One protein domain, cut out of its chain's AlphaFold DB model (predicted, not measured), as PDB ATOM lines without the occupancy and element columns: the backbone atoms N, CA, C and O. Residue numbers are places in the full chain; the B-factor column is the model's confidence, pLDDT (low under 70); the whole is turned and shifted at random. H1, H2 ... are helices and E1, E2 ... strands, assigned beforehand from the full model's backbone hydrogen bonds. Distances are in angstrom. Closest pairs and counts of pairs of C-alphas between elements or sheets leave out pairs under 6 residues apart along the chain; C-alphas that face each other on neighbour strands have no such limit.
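AT A GLANCE: This is residues 3 to 108 of the 109 residues of an uncharacterized protein of Vibrio vulnificus (UniProt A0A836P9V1). One twisted wall of seven antiparallel strands has the long helix H2 laid across one face, in two layers, the helix layer and the sheet layer; no named helix covers the other face. Residues 28 to 33, in the turn between E2 and E3, stick out from the body, and the short helix H1 is off the sheet. The printed part has 106 residues, with two named helices and seven named strands in the order E1 H1 E2 E3 E4 E5 E6 H2 E7, and the sheet runs E6 E5 E4 E3 E2 E1 E7. The class is mixed, helices and strands; the whole is compact, with a radius of gyration of the C-alphas of 14.6 A and spans of 42 by 30 by 25 A.

HOW THE PARTS SIT: Start at E1, residues 3 to 7, an inner strand. H1, residues 9 to 14, is not on the sheet. E2, residues 21 to 26, is antiparallel to E1, with N 4 and O 23 2.8 A apart. E2 opens a meander, each strand the antiparallel neighbour of the one before, with E3, residues 35 to 43, E4, residues 53 to 59, E5, residues 64 to 67, and E6, residues 71 to 74. Along it look for N 22 and O 40 at 2.8 A, N 58 and O 39 at 2.8 A, N 66 and O 57 at 2.8 A, and N 71 and O 67 at 2.8 A, each within hydrogen-bond range. E6 is an edge strand. H2, residues 78 to 96, is on the sheet at a height of 10.5 A; it lies over E5 and E4, and only just over E1, with 3 of its C-alphas. It runs across the strands, at 68 degrees to E4 on the local plane; the closest C-alphas of E6 and H2, Asp 74 and Val 80, are 7.3 A apart. E7, residues 102 to 107, is the other edge strand, antiparallel to E1, with N 5 and O 104 2.8 A apart. In H2 every O i to N i+4 pair is within hydrogen-bond range; in H1 1 of 2 is.

IN THESE COORDINATES: Find C-alpha 3 at (157.613, 141.987, 130.208), where E1 begins. E3, the longest strand, measures 25.1 A from C-alpha 35 to C-alpha 43. H2 runs 26.7 A from C-alpha 78 at (156.894, 158.735, 152.428). E7 measures 16.5 A and ends at C-alpha 107, (157.715, 136.120, 127.346).

THE WHOLE: The C-alphas farthest apart, Glu 31 and Arg 48, are 46.7 A from each other. The printed part has no cut and no long link. No printed residue is under 70 in pLDDT.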
ATOM      1  N   VAL A   3     157.333 140.557 130.272       98.12
ATOM      2  CA  VAL A   3     157.613 141.987 130.208       98.12
ATOM      3  C   VAL A   3     156.555 142.663 129.358       98.12
ATOM      4  O   VAL A   3     156.329 142.273 128.214       98.12
ATOM      5  N   LEU A   4     155.905 143.660 129.943       98.31
ATOM      6  CA  LEU A   4     154.987 144.566 129.282       98.31
ATOM      7  C   LEU A   4     155.751 145.837 128.914       98.31
ATOM      8  O   LEU A   4     156.308 146.498 129.784       98.31
ATOM      9  N   ASN A   5     155.762 146.173 127.632       98.44
ATOM     10  CA  ASN A   5     156.307 147.418 127.116       98.44
ATOM     11  C   ASN A   5     155.162 148.297 126.613       98.44
ATOM     12  O   ASN A   5     154.364 147.836 125.802       98.44
ATOM     13  N   CYS A   6     155.112 149.553 127.050       98.50
ATOM     14  CA  CYS A   6     154.165 150.564 126.587       98.50
ATOM     15  C   CYS A   6     154.945 151.714 125.947       98.50
ATOM     16  O   CYS A   6     155.793 152.330 126.593       98.50
ATOM     17  N   ARG A   7     154.681 152.003 124.674       98.00
ATOM     18  CA  ARG A   7     155.442 152.967 123.876       98.00
ATOM     19  C   ARG A   7     154.512 153.864 123.059       98.00
ATOM     20  O   ARG A   7     153.425 153.463 122.637       98.00
ATOM     21  N   ASP A   8     154.975 155.079 122.794       96.19
ATOM     22  CA  ASP A   8     154.517 155.891 121.668       96.19
ATOM     23  C   ASP A   8     155.678 155.985 120.664       96.19
ATOM     24  O   ASP A   8     156.698 156.597 120.986       96.19
ATOM     25  N   PRO A   9     155.580 155.374 119.468       94.94
ATOM     26  CA  PRO A   9     156.637 155.427 118.460       94.94
ATOM     27  C   PRO A   9     157.072 156.850 118.084       94.94
ATOM     28  O   PRO A   9     158.229 157.050 117.715       94.94
ATOM     29  N   ASN A  10     156.185 157.844 118.221       94.44
ATOM     30  CA  ASN A  10     156.529 159.237 117.937       94.44
ATOM     31  C   ASN A  10     157.600 159.772 118.891       94.44
ATOM     32  O   ASN A  10     158.437 160.562 118.461       94.44
ATOM     33  N   TYR A  11     157.619 159.309 120.147       96.00
ATOM     34  CA  TYR A  11     158.574 159.766 121.158       96.00
ATOM     35  C   TYR A  11     160.029 159.546 120.726       96.00
ATOM     36  O   TYR A  11     160.878 160.402 120.950       96.00
ATOM     37  N   TYR A  12     160.323 158.437 120.041       93.88
ATOM     38  CA  TYR A  12     161.690 158.118 119.615       93.88
ATOM     39  C   TYR A  12     162.238 159.098 118.576       93.88
ATOM     40  O   TYR A  12     163.448 159.283 118.510       93.88
ATOM     41  N   GLN A  13     161.360 159.722 117.784       92.12
ATOM     42  CA  GLN A  13     161.736 160.679 116.742       92.12
ATOM     43  C   GLN A  13     161.645 162.121 117.240       92.12
ATOM     44  O   GLN A  13     162.536 162.924 116.979       92.12
ATOM     45  N   SER A  14     160.565 162.457 117.947       93.44
ATOM     46  CA  SER A  14     160.291 163.825 118.389       93.44
ATOM     47  C   SER A  14     160.975 164.184 119.704       93.44
ATOM     48  O   SER A  14     161.083 165.368 120.004       93.44
ATOM     49  N   ARG A  15     161.377 163.183 120.503       93.25
ATOM     50  CA  ARG A  15     161.789 163.312 121.916       93.25
ATOM     51  C   ARG A  15     160.718 163.948 122.814       93.25
ATOM     52  O   ARG A  15     160.993 164.348 123.938       93.25
ATOM     53  N   MET A  16     159.485 164.027 122.318       92.94
ATOM     54  CA  MET A  16     158.362 164.712 122.945       92.94
ATOM     55  C   MET A  16     157.192 163.749 123.122       92.94
ATOM     56  O   MET A  16     156.919 162.913 122.261       92.94
ATOM     57  N   GLY A  17     156.450 163.916 124.214       93.88
ATOM     58  CA  GLY A  17     155.276 163.102 124.519       93.88
ATOM     59  C   GLY A  17     155.545 162.085 125.620       93.88
ATOM     60  O   GLY A  17     156.275 162.368 126.567       93.88
ATOM     61  N   LEU A  18     154.894 160.926 125.535       95.69
ATOM     62  CA  LEU A  18     154.946 159.929 126.599       95.69
ATOM     63  C   LEU A  18     156.245 159.133 126.567       95.69
ATOM     64  O   LEU A  18     156.583 158.505 125.565       95.69
ATOM     65  N   HIS A  19     156.909 159.105 127.715       97.44
ATOM     66  CA  HIS A  19     158.094 158.298 127.937       97.44
ATOM     67  C   HIS A  19     157.736 156.805 127.866       97.44
ATOM     68  O   HIS A  19     156.710 156.398 128.427       97.44
ATOM     69  N   PRO A  20     158.537 155.975 127.172       98.25
ATOM     70  CA  PRO A  20     158.366 154.534 127.159       98.25
ATOM     71  C   PRO A  20     158.400 153.958 128.570       98.25
ATOM     72  O   PRO A  20     159.190 154.391 129.410       98.25
ATOM     73  N   VAL A  21     157.554 152.960 128.809       98.62
ATOM     74  CA  VAL A  21     157.442 152.271 130.095       98.62
ATOM     75  C   VAL A  21     157.670 150.781 129.899       98.62
ATOM     76  O   VAL A  21     157.081 150.172 129.004       98.62
ATOM     77  N   GLU A  22     158.476 150.186 130.771       98.62
ATOM     78  CA  GLU A  22     158.651 148.743 130.884       98.62
ATOM     79  C   GLU A  22     158.198 148.252 132.264       98.62
ATOM     80  O   GLU A  22     158.567 148.808 133.297       98.62
ATOM     81  N   ILE A  23     157.398 147.186 132.286       98.50
ATOM     82  CA  ILE A  23     156.930 146.523 133.504       98.50
ATOM     83  C   ILE A  23     157.276 145.046 133.401       98.50
ATOM     84  O   ILE A  23     156.746 144.327 132.552       98.50
ATOM     85  N   GLN A  24     158.131 144.564 134.297       98.19
ATOM     86  CA  GLN A  24     158.437 143.143 134.372       98.19
ATOM     87  C   GLN A  24     157.534 142.456 135.390       98.19
ATOM     88  O   GLN A  24     157.444 142.870 136.543       98.19
ATOM     89  N   LEU A  25     156.928 141.342 134.984       97.31
ATOM     90  CA  LEU A  25     156.185 140.445 135.856       97.31
ATOM     91  C   LEU A  25     156.938 139.127 136.044       97.31
ATOM     92  O   LEU A  25     157.519 138.551 135.113       97.31
ATOM     93  N   LYS A  26     156.886 138.600 137.263       95.50
ATOM     94  CA  LYS A  26     157.468 137.308 137.622       95.50
ATOM     95  C   LYS A  26     156.495 136.478 138.455       95.50
ATOM     96  O   LYS A  26     155.683 137.012 139.206       95.50
ATOM     97  N   ARG A  27     156.632 135.165 138.334       94.69
ATOM     98  CA  ARG A  27     156.032 134.154 139.202       94.69
ATOM     99  C   ARG A  27     157.072 133.064 139.423       94.69
ATOM    100  O   ARG A  27     157.898 132.843 138.535       94.69
ATOM    101  N   GLU A  28     157.055 132.431 140.585       91.25
ATOM    102  CA  GLU A  28     158.045 131.408 140.944       91.25
ATOM    103  C   GLU A  28     157.778 130.078 140.231       91.25
ATOM    104  O   GLU A  28     158.704 129.427 139.756       91.25
ATOM    105  N   SER A  29     156.505 129.711 140.092       92.19
ATOM    106  CA  SER A  29     156.054 128.494 139.413       92.19
ATOM    107  C   SER A  29     154.812 128.763 138.557       92.19
ATOM    108  O   SER A  29     154.295 129.881 138.554       92.19
ATOM    109  N   SER A  30     154.316 127.761 137.820       89.62
ATOM    110  CA  SER A  30     153.055 127.875 137.066       89.62
ATOM    111  C   SER A  30     151.843 128.147 137.956       89.62
ATOM    112  O   SER A  30     150.925 128.833 137.506       89.62
ATOM    113  N   GLU A  31     151.889 127.668 139.199       94.12
ATOM    114  CA  GLU A  31     150.813 127.767 140.191       94.12
ATOM    115  C   GLU A  31     150.892 129.055 141.020       94.12
ATOM    116  O   GLU A  31     149.931 129.444 141.680       94.12
ATOM    117  N   SER A  32     152.041 129.737 141.004       94.69
ATOM    118  CA  SER A  32     152.240 130.977 141.752       94.69
ATOM    119  C   SER A  32     151.539 132.154 141.070       94.69
ATOM    120  O   SER A  32     151.605 132.316 139.845       94.69
ATOM    121  N   SER A  33     150.957 133.043 141.877       95.50
ATOM    122  CA  SER A  33     150.468 134.340 141.410       95.50
ATOM    123  C   SER A  33     151.583 135.161 140.763       95.50
ATOM    124  O   SER A  33     152.753 135.096 141.156       95.50
ATOM    125  N   TRP A  34     151.210 135.972 139.776       95.50
ATOM    126  CA  TRP A  34     152.116 136.958 139.205       95.50
ATOM    127  C   TRP A  34     152.345 138.109 140.181       95.50
ATOM    128  O   TRP A  34     151.435 138.558 140.873       95.50
ATOM    129  N   SER A  35     153.572 138.608 140.187       96.06
ATOM    130  CA  SER A  35     153.996 139.801 140.913       96.06
ATOM    131  C   SER A  35     154.743 140.725 139.960       96.06
ATOM    132  O   SER A  35     155.398 140.258 139.022       96.06
ATOM    133  N   ILE A  36     154.661 142.031 140.195       96.88
ATOM    134  CA  ILE A  36     155.478 143.000 139.468       96.88
ATOM    135  C   ILE A  36     156.882 142.977 140.083       96.88
ATOM    136  O   ILE A  36     157.061 143.188 141.282       96.88
ATOM    137  N   ALA A  37     157.885 142.679 139.262       97.06
ATOM    138  CA  ALA A  37     159.283 142.677 139.663       97.06
ATOM    139  C   ALA A  37     159.817 144.112 139.750       97.06
ATOM    140  O   ALA A  37     160.314 144.519 140.806       97.06
ATOM    141  N   PHE A  38     159.657 144.859 138.654       97.88
ATOM    142  CA  PHE A  38     160.007 146.268 138.552       97.88
ATOM    143  C   PHE A  38     159.114 147.008 137.552       97.88
ATOM    144  O   PHE A  38     158.444 146.394 136.716       97.88
ATOM    145  N   ILE A  39     159.167 148.335 137.644       98.56
ATOM    146  CA  ILE A  39     158.610 149.290 136.687       98.56
ATOM    147  C   ILE A  39     159.707 150.293 136.332       98.56
ATOM    148  O   ILE A  39     160.400 150.765 137.232       98.56
ATOM    149  N   ALA A  40     159.866 150.618 135.055       98.50
ATOM    150  CA  ALA A  40     160.844 151.589 134.579       98.50
ATOM    151  C   ALA A  40     160.222 152.529 133.540       98.50
ATOM    152  O   ALA A  40     159.517 152.058 132.647       98.50
ATOM    153  N   SER A  41     160.502 153.831 133.630       98.12
ATOM    154  CA  SER A  41     160.336 154.775 132.520       98.12
ATOM    155  C   SER A  41     161.690 155.165 131.947       98.12
ATOM    156  O   SER A  41     162.705 155.168 132.647       98.12
ATOM    157  N   PHE A  42     161.694 155.485 130.658       98.06
ATOM    158  CA  PHE A  42     162.905 155.807 129.921       98.06
ATOM    159  C   PHE A  42     162.761 157.140 129.208       98.06
ATOM    160  O   PHE A  42     161.713 157.424 128.628       98.06
ATOM    161  N   SER A  43     163.829 157.926 129.200       96.62
ATOM    162  CA  SER A  43     163.869 159.189 128.475       96.62
ATOM    163  C   SER A  43     165.240 159.454 127.868       96.62
ATOM    164  O   SER A  43     166.242 158.847 128.253       96.62
ATOM    165  N   TYR A  44     165.282 160.353 126.885       95.00
ATOM    166  CA  TYR A  44     166.539 160.962 126.454       95.00
ATOM    167  C   TYR A  44     166.973 161.952 127.541       95.00
ATOM    168  O   TYR A  44     166.244 162.905 127.813       95.00
ATOM    169  N   GLN A  45     168.122 161.725 128.185       86.88
ATOM    170  CA  GLN A  45     168.566 162.572 129.303       86.88
ATOM    171  C   GLN A  45     169.104 163.929 128.824       86.88
ATOM    172  O   GLN A  45     169.076 164.906 129.571       86.88
ATOM    173  N   ASP A  46     169.576 164.000 127.576       83.50
ATOM    174  CA  ASP A  46     169.987 165.237 126.919       83.50
ATOM    175  C   ASP A  46     169.742 165.201 125.393       83.50
ATOM    176  O   ASP A  46     169.445 164.158 124.800       83.50
ATOM    177  N   ASP A  47     169.885 166.358 124.740       79.12
ATOM    178  CA  ASP A  47     169.707 166.516 123.286       79.12
ATOM    179  C   ASP A  47     170.800 165.834 122.443       79.12
ATOM    180  O   ASP A  47     170.676 165.743 121.222       79.12
ATOM    181  N   ARG A  48     171.890 165.378 123.065       80.88
ATOM    182  CA  ARG A  48     173.065 164.799 122.397       80.88
ATOM    183  C   ARG A  48     173.079 163.274 122.444       80.88
ATOM    184  O   ARG A  48     173.824 162.662 121.686       80.88
ATOM    185  N   GLN A  49     172.292 162.663 123.324       79.81
ATOM    186  CA  GLN A  49     172.148 161.221 123.422       79.81
ATOM    187  C   GLN A  49     171.230 160.692 122.321       79.81
ATOM    188  O   GLN A  49     170.130 161.204 122.112       79.81
ATOM    189  N   ASP A  50     171.678 159.631 121.651       85.06
ATOM    190  CA  ASP A  50     170.913 158.908 120.624       85.06
ATOM    191  C   ASP A  50     170.176 157.682 121.184       85.06
ATOM    192  O   ASP A  50     169.464 156.983 120.464       85.06
ATOM    193  N   SER A  51     170.333 157.410 122.479       91.19
ATOM    194  CA  SER A  51     169.708 156.290 123.173       91.19
ATOM    195  C   SER A  51     168.920 156.768 124.379       91.19
ATOM    196  O   SER A  51     169.288 157.742 125.032       91.19
ATOM    197  N   LEU A  52     167.860 156.032 124.698       94.81
ATOM    198  CA  LEU A  52     167.141 156.213 125.946       94.81
ATOM    199  C   LEU A  52     167.951 155.672 127.122       94.81
ATOM    200  O   LEU A  52     168.590 154.625 127.002       94.81
ATOM    201  N   ASP A  53     167.839 156.349 128.256       95.69
ATOM    202  CA  ASP A  53     168.324 155.872 129.546       95.69
ATOM    203  C   ASP A  53     167.167 155.823 130.553       95.69
ATOM    204  O   ASP A  53     166.080 156.359 130.311       95.69
ATOM    205  N   VAL A  54     167.389 155.150 131.675       96.88
ATOM    206  CA  VAL A  54     166.429 155.062 132.772       96.88
ATOM    207  C   VAL A  54     166.176 156.456 133.334       96.88
ATOM    208  O   VAL A  54     167.075 157.109 133.852       96.88
ATOM    209  N   GLU A  55     164.921 156.883 133.288       96.31
ATOM    210  CA  GLU A  55     164.476 158.114 133.930       96.31
ATOM    211  C   GLU A  55     164.054 157.847 135.372       96.31
ATOM    212  O   GLU A  55     164.459 158.557 136.289       96.31
ATOM    213  N   LEU A  56     163.229 156.821 135.573       97.56
ATOM    214  CA  LEU A  56     162.704 156.455 136.877       97.56
ATOM    215  C   LEU A  56     162.521 154.945 136.940       97.56
ATOM    216  O   LEU A  56     161.916 154.343 136.056       97.56
ATOM    217  N   TYR A  57     163.037 154.332 137.997       98.50
ATOM    218  CA  TYR A  57     163.017 152.889 138.184       98.50
ATOM    219  C   TYR A  57     162.491 152.539 139.567       98.50
ATOM    220  O   TYR A  57     162.992 153.043 140.566       98.50
ATOM    221  N   PHE A  58     161.520 151.637 139.638       98.50
ATOM    222  CA  PHE A  58     160.944 151.122 140.874       98.50
ATOM    223  C   PHE A  58     161.144 149.611 140.940       98.50
ATOM    224  O   PHE A  58     160.468 148.850 140.246       98.50
ATOM    225  N   HIS A  59     162.040 149.146 141.807       97.94
ATOM    226  CA  HIS A  59     162.288 147.727 142.041       97.94
ATOM    227  C   HIS A  59     161.375 147.183 143.143       97.94
ATOM    228  O   HIS A  59     161.794 146.970 144.283       97.94
ATOM    229  N   LEU A  60     160.126 146.878 142.804       96.38
ATOM    230  CA  LEU A  60     159.102 146.512 143.788       96.38
ATOM    231  C   LEU A  60     159.448 145.265 144.614       96.38
ATOM    232  O   LEU A  60     159.150 145.224 145.803       96.38
ATOM    233  N   THR A  61     160.151 144.281 144.038       93.06
ATOM    234  CA  THR A  61     160.596 143.105 144.820       93.06
ATOM    235  C   THR A  61     161.552 143.479 145.958       93.06
ATOM    236  O   THR A  61     161.436 142.941 147.053       93.06
ATOM    237  N   ASN A  62     162.504 144.378 145.697       96.00
ATOM    238  CA  ASN A  62     163.578 144.713 146.636       96.00
ATOM    239  C   ASN A  62     163.307 146.039 147.360       96.00
ATOM    240  O   ASN A  62     164.131 146.476 148.154       96.00
ATOM    241  N   ARG A  63     162.146 146.653 147.100       97.00
ATOM    242  CA  ARG A  63     161.634 147.862 147.747       97.00
ATOM    243  C   ARG A  63     162.573 149.071 147.651       97.00
ATOM    244  O   ARG A  63     162.745 149.796 148.620       97.00
ATOM    245  N   TRP A  64     163.154 149.314 146.482       97.88
ATOM    246  CA  TRP A  64     163.943 150.523 146.233       97.88
ATOM    247  C   TRP A  64     163.574 151.163 144.899       97.88
ATOM    248  O   TRP A  64     163.033 150.498 144.013       97.88
ATOM    249  N   CYS A  65     163.866 152.450 144.755       98.19
ATOM    250  CA  CYS A  65     163.759 153.174 143.498       98.19
ATOM    251  C   CYS A  65     165.087 153.824 143.112       98.19
ATOM    252  O   CYS A  65     165.969 153.989 143.954       98.19
ATOM    253  N   TYR A  66     165.222 154.195 141.846       98.12
ATOM    254  CA  TYR A  66     166.363 154.931 141.323       98.12
ATOM    255  C   TYR A  66     165.916 155.998 140.334       98.12
ATOM    256  O   TYR A  66     165.021 155.767 139.519       98.12
ATOM    257  N   GLN A  67     166.578 157.145 140.411       95.50
ATOM    258  CA  GLN A  67     166.472 158.245 139.466       95.50
ATOM    259  C   GLN A  67     167.892 158.817 139.260       95.50
ATOM    260  O   GLN A  67     168.630 158.925 140.243       95.50
ATOM    261  N   PRO A  68     168.315 159.179 138.033       94.38
ATOM    262  CA  PRO A  68     169.711 159.537 137.751       94.38
ATOM    263  C   PRO A  68     170.319 160.664 138.601       94.38
ATOM    264  O   PRO A  68     171.505 160.621 138.917       94.38
ATOM    265  N   VAL A  69     169.523 161.665 138.983       92.50
ATOM    266  CA  VAL A  69     169.972 162.861 139.720       92.50
ATOM    267  C   VAL A  69     169.956 162.636 141.238       92.50
ATOM    268  O   VAL A  69     170.860 163.079 141.940       92.50
ATOM    269  N   ALA A  70     168.935 161.951 141.751       93.88
ATOM    270  CA  ALA A  70     168.707 161.702 143.172       93.88
ATOM    271  C   ALA A  70     169.361 160.403 143.673       93.88
ATOM    272  O   ALA A  70     169.527 160.221 144.878       93.88
ATOM    273  N   GLY A  71     169.746 159.500 142.770       96.56
ATOM    274  CA  GLY A  71     170.299 158.197 143.111       96.56
ATOM    275  C   GLY A  71     169.230 157.212 143.580       96.56
ATOM    276  O   GLY A  71     168.093 157.222 143.107       96.56
ATOM    277  N   THR A  72     169.618 156.300 144.474       97.94
ATOM    278  CA  THR A  72     168.744 155.243 144.997       97.94
ATOM    279  C   THR A  72     168.079 155.641 146.309       97.94
ATOM    280  O   THR A  72     168.756 156.164 147.193       97.94
ATOM    281  N   ALA A  73     166.808 155.287 146.489       98.00
ATOM    282  CA  ALA A  73     166.084 155.474 147.748       98.00
ATOM    283  C   ALA A  73     165.220 154.251 148.103       98.00
ATOM    284  O   ALA A  73     164.880 153.442 147.237       98.00
ATOM    285  N   ASP A  74     164.875 154.106 149.386       97.94
ATOM    286  CA  ASP A  74     163.954 153.065 149.860       97.94
ATOM    287  C   ASP A  74     162.509 153.447 149.499       97.94
ATOM    288  O   ASP A  74     162.074 154.570 149.755       97.94
ATOM    289  N   LEU A  75     161.753 152.505 148.927       96.50
ATOM    290  CA  LEU A  75     160.355 152.710 148.530       96.50
ATOM    291  C   LEU A  75     159.417 152.993 149.713       96.50
ATOM    292  O   LEU A  75     158.325 153.512 149.505       96.50
ATOM    293  N   ALA A  76     159.810 152.639 150.938       95.75
ATOM    294  CA  ALA A  76     159.036 152.896 152.147       95.75
ATOM    295  C   ALA A  76     159.157 154.343 152.655       95.75
ATOM    296  O   ALA A  76     158.425 154.713 153.575       95.75
ATOM    297  N   GLN A  77     160.059 155.160 152.096       97.56
ATOM    298  CA  GLN A  77     160.114 156.583 152.433       97.56
ATOM    299  C   GLN A  77     158.832 157.283 151.950       97.56
ATOM    300  O   GLN A  77     158.434 157.062 150.804       97.56
ATOM    301  N   PRO A  78     158.174 158.118 152.779       97.75
ATOM    302  CA  PRO A  78     156.894 158.735 152.428       97.75
ATOM    303  C   PRO A  78     156.909 159.487 151.095       97.75
ATOM    304  O   PRO A  78     155.990 159.339 150.296       97.75
ATOM    305  N   GLU A  79     157.972 160.242 150.824       96.38
ATOM    306  CA  GLU A  79     158.139 161.035 149.605       96.38
ATOM    307  C   GLU A  79     158.310 160.144 148.367       96.38
ATOM    308  O   GLU A  79     157.797 160.443 147.290       96.38
ATOM    309  N   VAL A  80     159.004 159.014 148.526       96.81
ATOM    310  CA  VAL A  80     159.199 158.031 147.456       96.81
ATOM    311  C   VAL A  80     157.902 157.279 147.171       96.81
ATOM    312  O   VAL A  80     157.569 157.030 146.011       96.81
ATOM    313  N   LEU A  81     157.147 156.936 148.215       96.94
ATOM    314  CA  LEU A  81     155.849 156.291 148.074       96.94
ATOM    315  C   LEU A  81     154.834 157.224 147.402       96.94
ATOM    316  O   LEU A  81     154.088 156.780 146.529       96.94
ATOM    317  N   ASP A  82     154.832 158.510 147.756       98.06
ATOM    318  CA  ASP A  82     153.987 159.523 147.115       98.06
ATOM    319  C   ASP A  82     154.345 159.707 145.632       98.06
ATOM    320  O   ASP A  82     153.462 159.696 144.767       98.06
ATOM    321  N   LEU A  83     155.644 159.755 145.309       97.31
ATOM    322  CA  LEU A  83     156.129 159.759 143.928       97.31
ATOM    323  C   LEU A  83     155.651 158.516 143.163       97.31
ATOM    324  O   LEU A  83     155.136 158.640 142.050       97.31
ATOM    325  N   PHE A  84     155.789 157.325 143.750       97.56
ATOM    326  CA  PHE A  84     155.357 156.072 143.132       97.56
ATOM    327  C   PHE A  84     153.844 156.045 142.870       97.56
ATOM    328  O   PHE A  84     153.410 155.695 141.769       97.56
ATOM    329  N   CYS A  85     153.034 156.458 143.847       97.75
ATOM    330  CA  CYS A  85     151.580 156.544 143.713       97.75
ATOM    331  C   CYS A  85     151.169 157.564 142.642       97.75
ATOM    332  O   CYS A  85     150.320 157.271 141.798       97.75
ATOM    333  N   THR A  86     151.809 158.734 142.627       98.19
ATOM    334  CA  THR A  86     151.571 159.783 141.628       98.19
ATOM    335  C   THR A  86     151.927 159.306 140.222       98.19
ATOM    336  O   THR A  86     151.151 159.501 139.281       98.19
ATOM    337  N   TRP A  87     153.069 158.630 140.074       97.94
ATOM    338  CA  TRP A  87     153.485 158.031 138.811       97.94
ATOM    339  C   TRP A  87     152.475 156.974 138.339       97.94
ATOM    340  O   TRP A  87     152.033 157.025 137.190       97.94
ATOM    341  N   CYS A  88     152.030 156.079 139.231       97.94
ATOM    342  CA  CYS A  88     151.029 155.054 138.915       97.94
ATOM    343  C   CYS A  88     149.712 155.675 138.429       97.94
ATOM    344  O   CYS A  88     149.195 155.274 137.387       97.94
ATOM    345  N   ALA A  89     149.207 156.694 139.129       98.50
ATOM    346  CA  ALA A  89     147.980 157.391 138.748       98.50
ATOM    347  C   ALA A  89     148.108 158.093 137.382       98.50
ATOM    348  O   ALA A  89     147.166 158.117 136.584       98.50
ATOM    349  N   ALA A  90     149.278 158.666 137.077       98.19
ATOM    350  CA  ALA A  90     149.541 159.258 135.768       98.19
ATOM    351  C   ALA A  90     149.583 158.195 134.660       98.19
ATOM    352  O   ALA A  90     148.959 158.378 133.611       98.19
ATOM    353  N   PHE A  91     150.267 157.074 134.903       98.00
ATOM    354  CA  PHE A  91     150.356 155.960 133.965       98.00
ATOM    355  C   PHE A  91     148.983 155.332 133.683       98.00
ATOM    356  O   PHE A  91     148.608 155.173 132.520       98.00
ATOM    357  N   GLU A  92     148.180 155.071 134.717       97.88
ATOM    358  CA  GLU A  92     146.807 154.562 134.587       97.88
ATOM    359  C   GLU A  92     145.926 155.503 133.758       97.88
ATOM    360  O   GLU A  92     145.183 155.071 132.869       97.88
ATOM    361  N   ARG A  93     146.049 156.816 133.983       98.31
ATOM    362  CA  ARG A  93     145.338 157.824 133.192       98.31
ATOM    363  C   ARG A  93     145.757 157.790 131.721       98.31
ATOM    364  O   ARG A  93     144.902 157.969 130.853       98.31
ATOM    365  N   HIS A  94     147.038 157.581 131.420       97.44
ATOM    366  CA  HIS A  94     147.514 157.441 130.039       97.44
ATOM    367  C   HIS A  94     146.986 156.164 129.377       97.44
ATOM    368  O   HIS A  94     146.554 156.219 128.226       97.44
ATOM    369  N   LEU A  95     146.940 155.046 130.108       96.62
ATOM    370  CA  LEU A  95     146.341 153.798 129.628       96.62
ATOM    371  C   LEU A  95     144.841 153.955 129.352       96.62
ATOM    372  O   LEU A  95     144.380 153.606 128.269       96.62
ATOM    373  N   THR A  96     144.096 154.553 130.283       97.44
ATOM    374  CA  THR A  96     142.650 154.804 130.141       97.44
ATOM    375  C   THR A  96     142.338 155.670 128.921       97.44
ATOM    376  O   THR A  96     141.331 155.474 128.247       97.44
ATOM    377  N   LYS A  97     143.222 156.620 128.604       97.19
ATOM    378  CA  LYS A  97     143.111 157.485 127.422       97.19
ATOM    379  C   LYS A  97     143.641 156.847 126.133       97.19
ATOM    380  O   LYS A  97     143.650 157.527 125.110       97.19
ATOM    381  N   LEU A  98     144.099 155.592 126.174       95.94
ATOM    382  CA  LEU A  98     144.736 154.896 125.048       95.94
ATOM    383  C   LEU A  98     145.886 155.717 124.433       95.94
ATOM    384  O   LEU A  98     146.037 155.800 123.215       95.94
ATOM    385  N   ALA A  99     146.662 156.389 125.289       96.19
ATOM    386  CA  ALA A  99     147.680 157.337 124.850       96.19
ATOM    387  C   ALA A  99     148.955 156.644 124.333       96.19
ATOM    388  O   ALA A  99     149.638 157.190 123.471       96.19
ATOM    389  N   PHE A 100     149.247 155.430 124.809       97.06
ATOM    390  CA  PHE A 100     150.283 154.578 124.223       97.06
ATOM    391  C   PHE A 100     149.766 153.930 122.937       97.06
ATOM    392  O   PHE A 100     148.655 153.402 122.899       97.06
ATOM    393  N   ARG A 101     150.580 153.970 121.881       96.31
ATOM    394  CA  ARG A 101     150.221 153.464 120.546       96.31
ATOM    395  C   ARG A 101     150.732 152.054 120.281       96.31
ATOM    396  O   ARG A 101     150.199 151.381 119.406       96.31
ATOM    397  N   ASP A 102     151.734 151.619 121.032       97.50
ATOM    398  CA  ASP A 102     152.324 150.290 120.937       97.50
ATOM    399  C   ASP A 102     152.440 149.692 122.344       97.50
ATOM    400  O   ASP A 102     153.175 150.200 123.191       97.50
ATOM    401  N   ILE A 103     151.663 148.641 122.610       98.00
ATOM    402  CA  ILE A 103     151.678 147.907 123.877       98.00
ATOM    403  C   ILE A 103     151.972 146.443 123.564       98.00
ATOM    404  O   ILE A 103     151.196 145.782 122.873       98.00
ATOM    405  N   GLN A 104     153.084 145.928 124.084       98.06
ATOM    406  CA  GLN A 104     153.575 144.586 123.777       98.06
ATOM    407  C   GLN A 104     153.842 143.792 125.045       98.06
ATOM    408  O   GLN A 104     154.550 144.251 125.939       98.06
ATOM    409  N   LEU A 105     153.332 142.561 125.090       97.88
ATOM    410  CA  LEU A 105     153.634 141.597 126.140       97.88
ATOM    411  C   LEU A 105     154.569 140.521 125.588       97.88
ATOM    412  O   LEU A 105     154.208 139.786 124.672       97.88
ATOM    413  N   THR A 106     155.760 140.406 126.169       97.69
ATOM    414  CA  THR A 106     156.788 139.451 125.741       97.69
ATOM    415  C   THR A 106     157.081 138.439 126.841       97.69
ATOM    416  O   THR A 106     157.230 138.792 128.012       97.69
ATOM    417  N   LEU A 107     157.200 137.164 126.466       94.88
ATOM    418  CA  LEU A 107     157.715 136.120 127.346       94.88
ATOM    419  C   LEU A 107     159.244 136.123 127.313       94.88
ATOM    420  O   LEU A 107     159.843 135.854 126.277       94.88
ATOM    421  N   ILE A 108     159.865 136.362 128.466       89.81
ATOM    422  CA  ILE A 108     161.314 136.250 128.646       89.81
ATOM    423  C   ILE A 108     161.617 134.919 129.329       89.81
ATOM    424  O   ILE A 108     161.086 134.634 130.416       89.81
TER     425      ILE A 108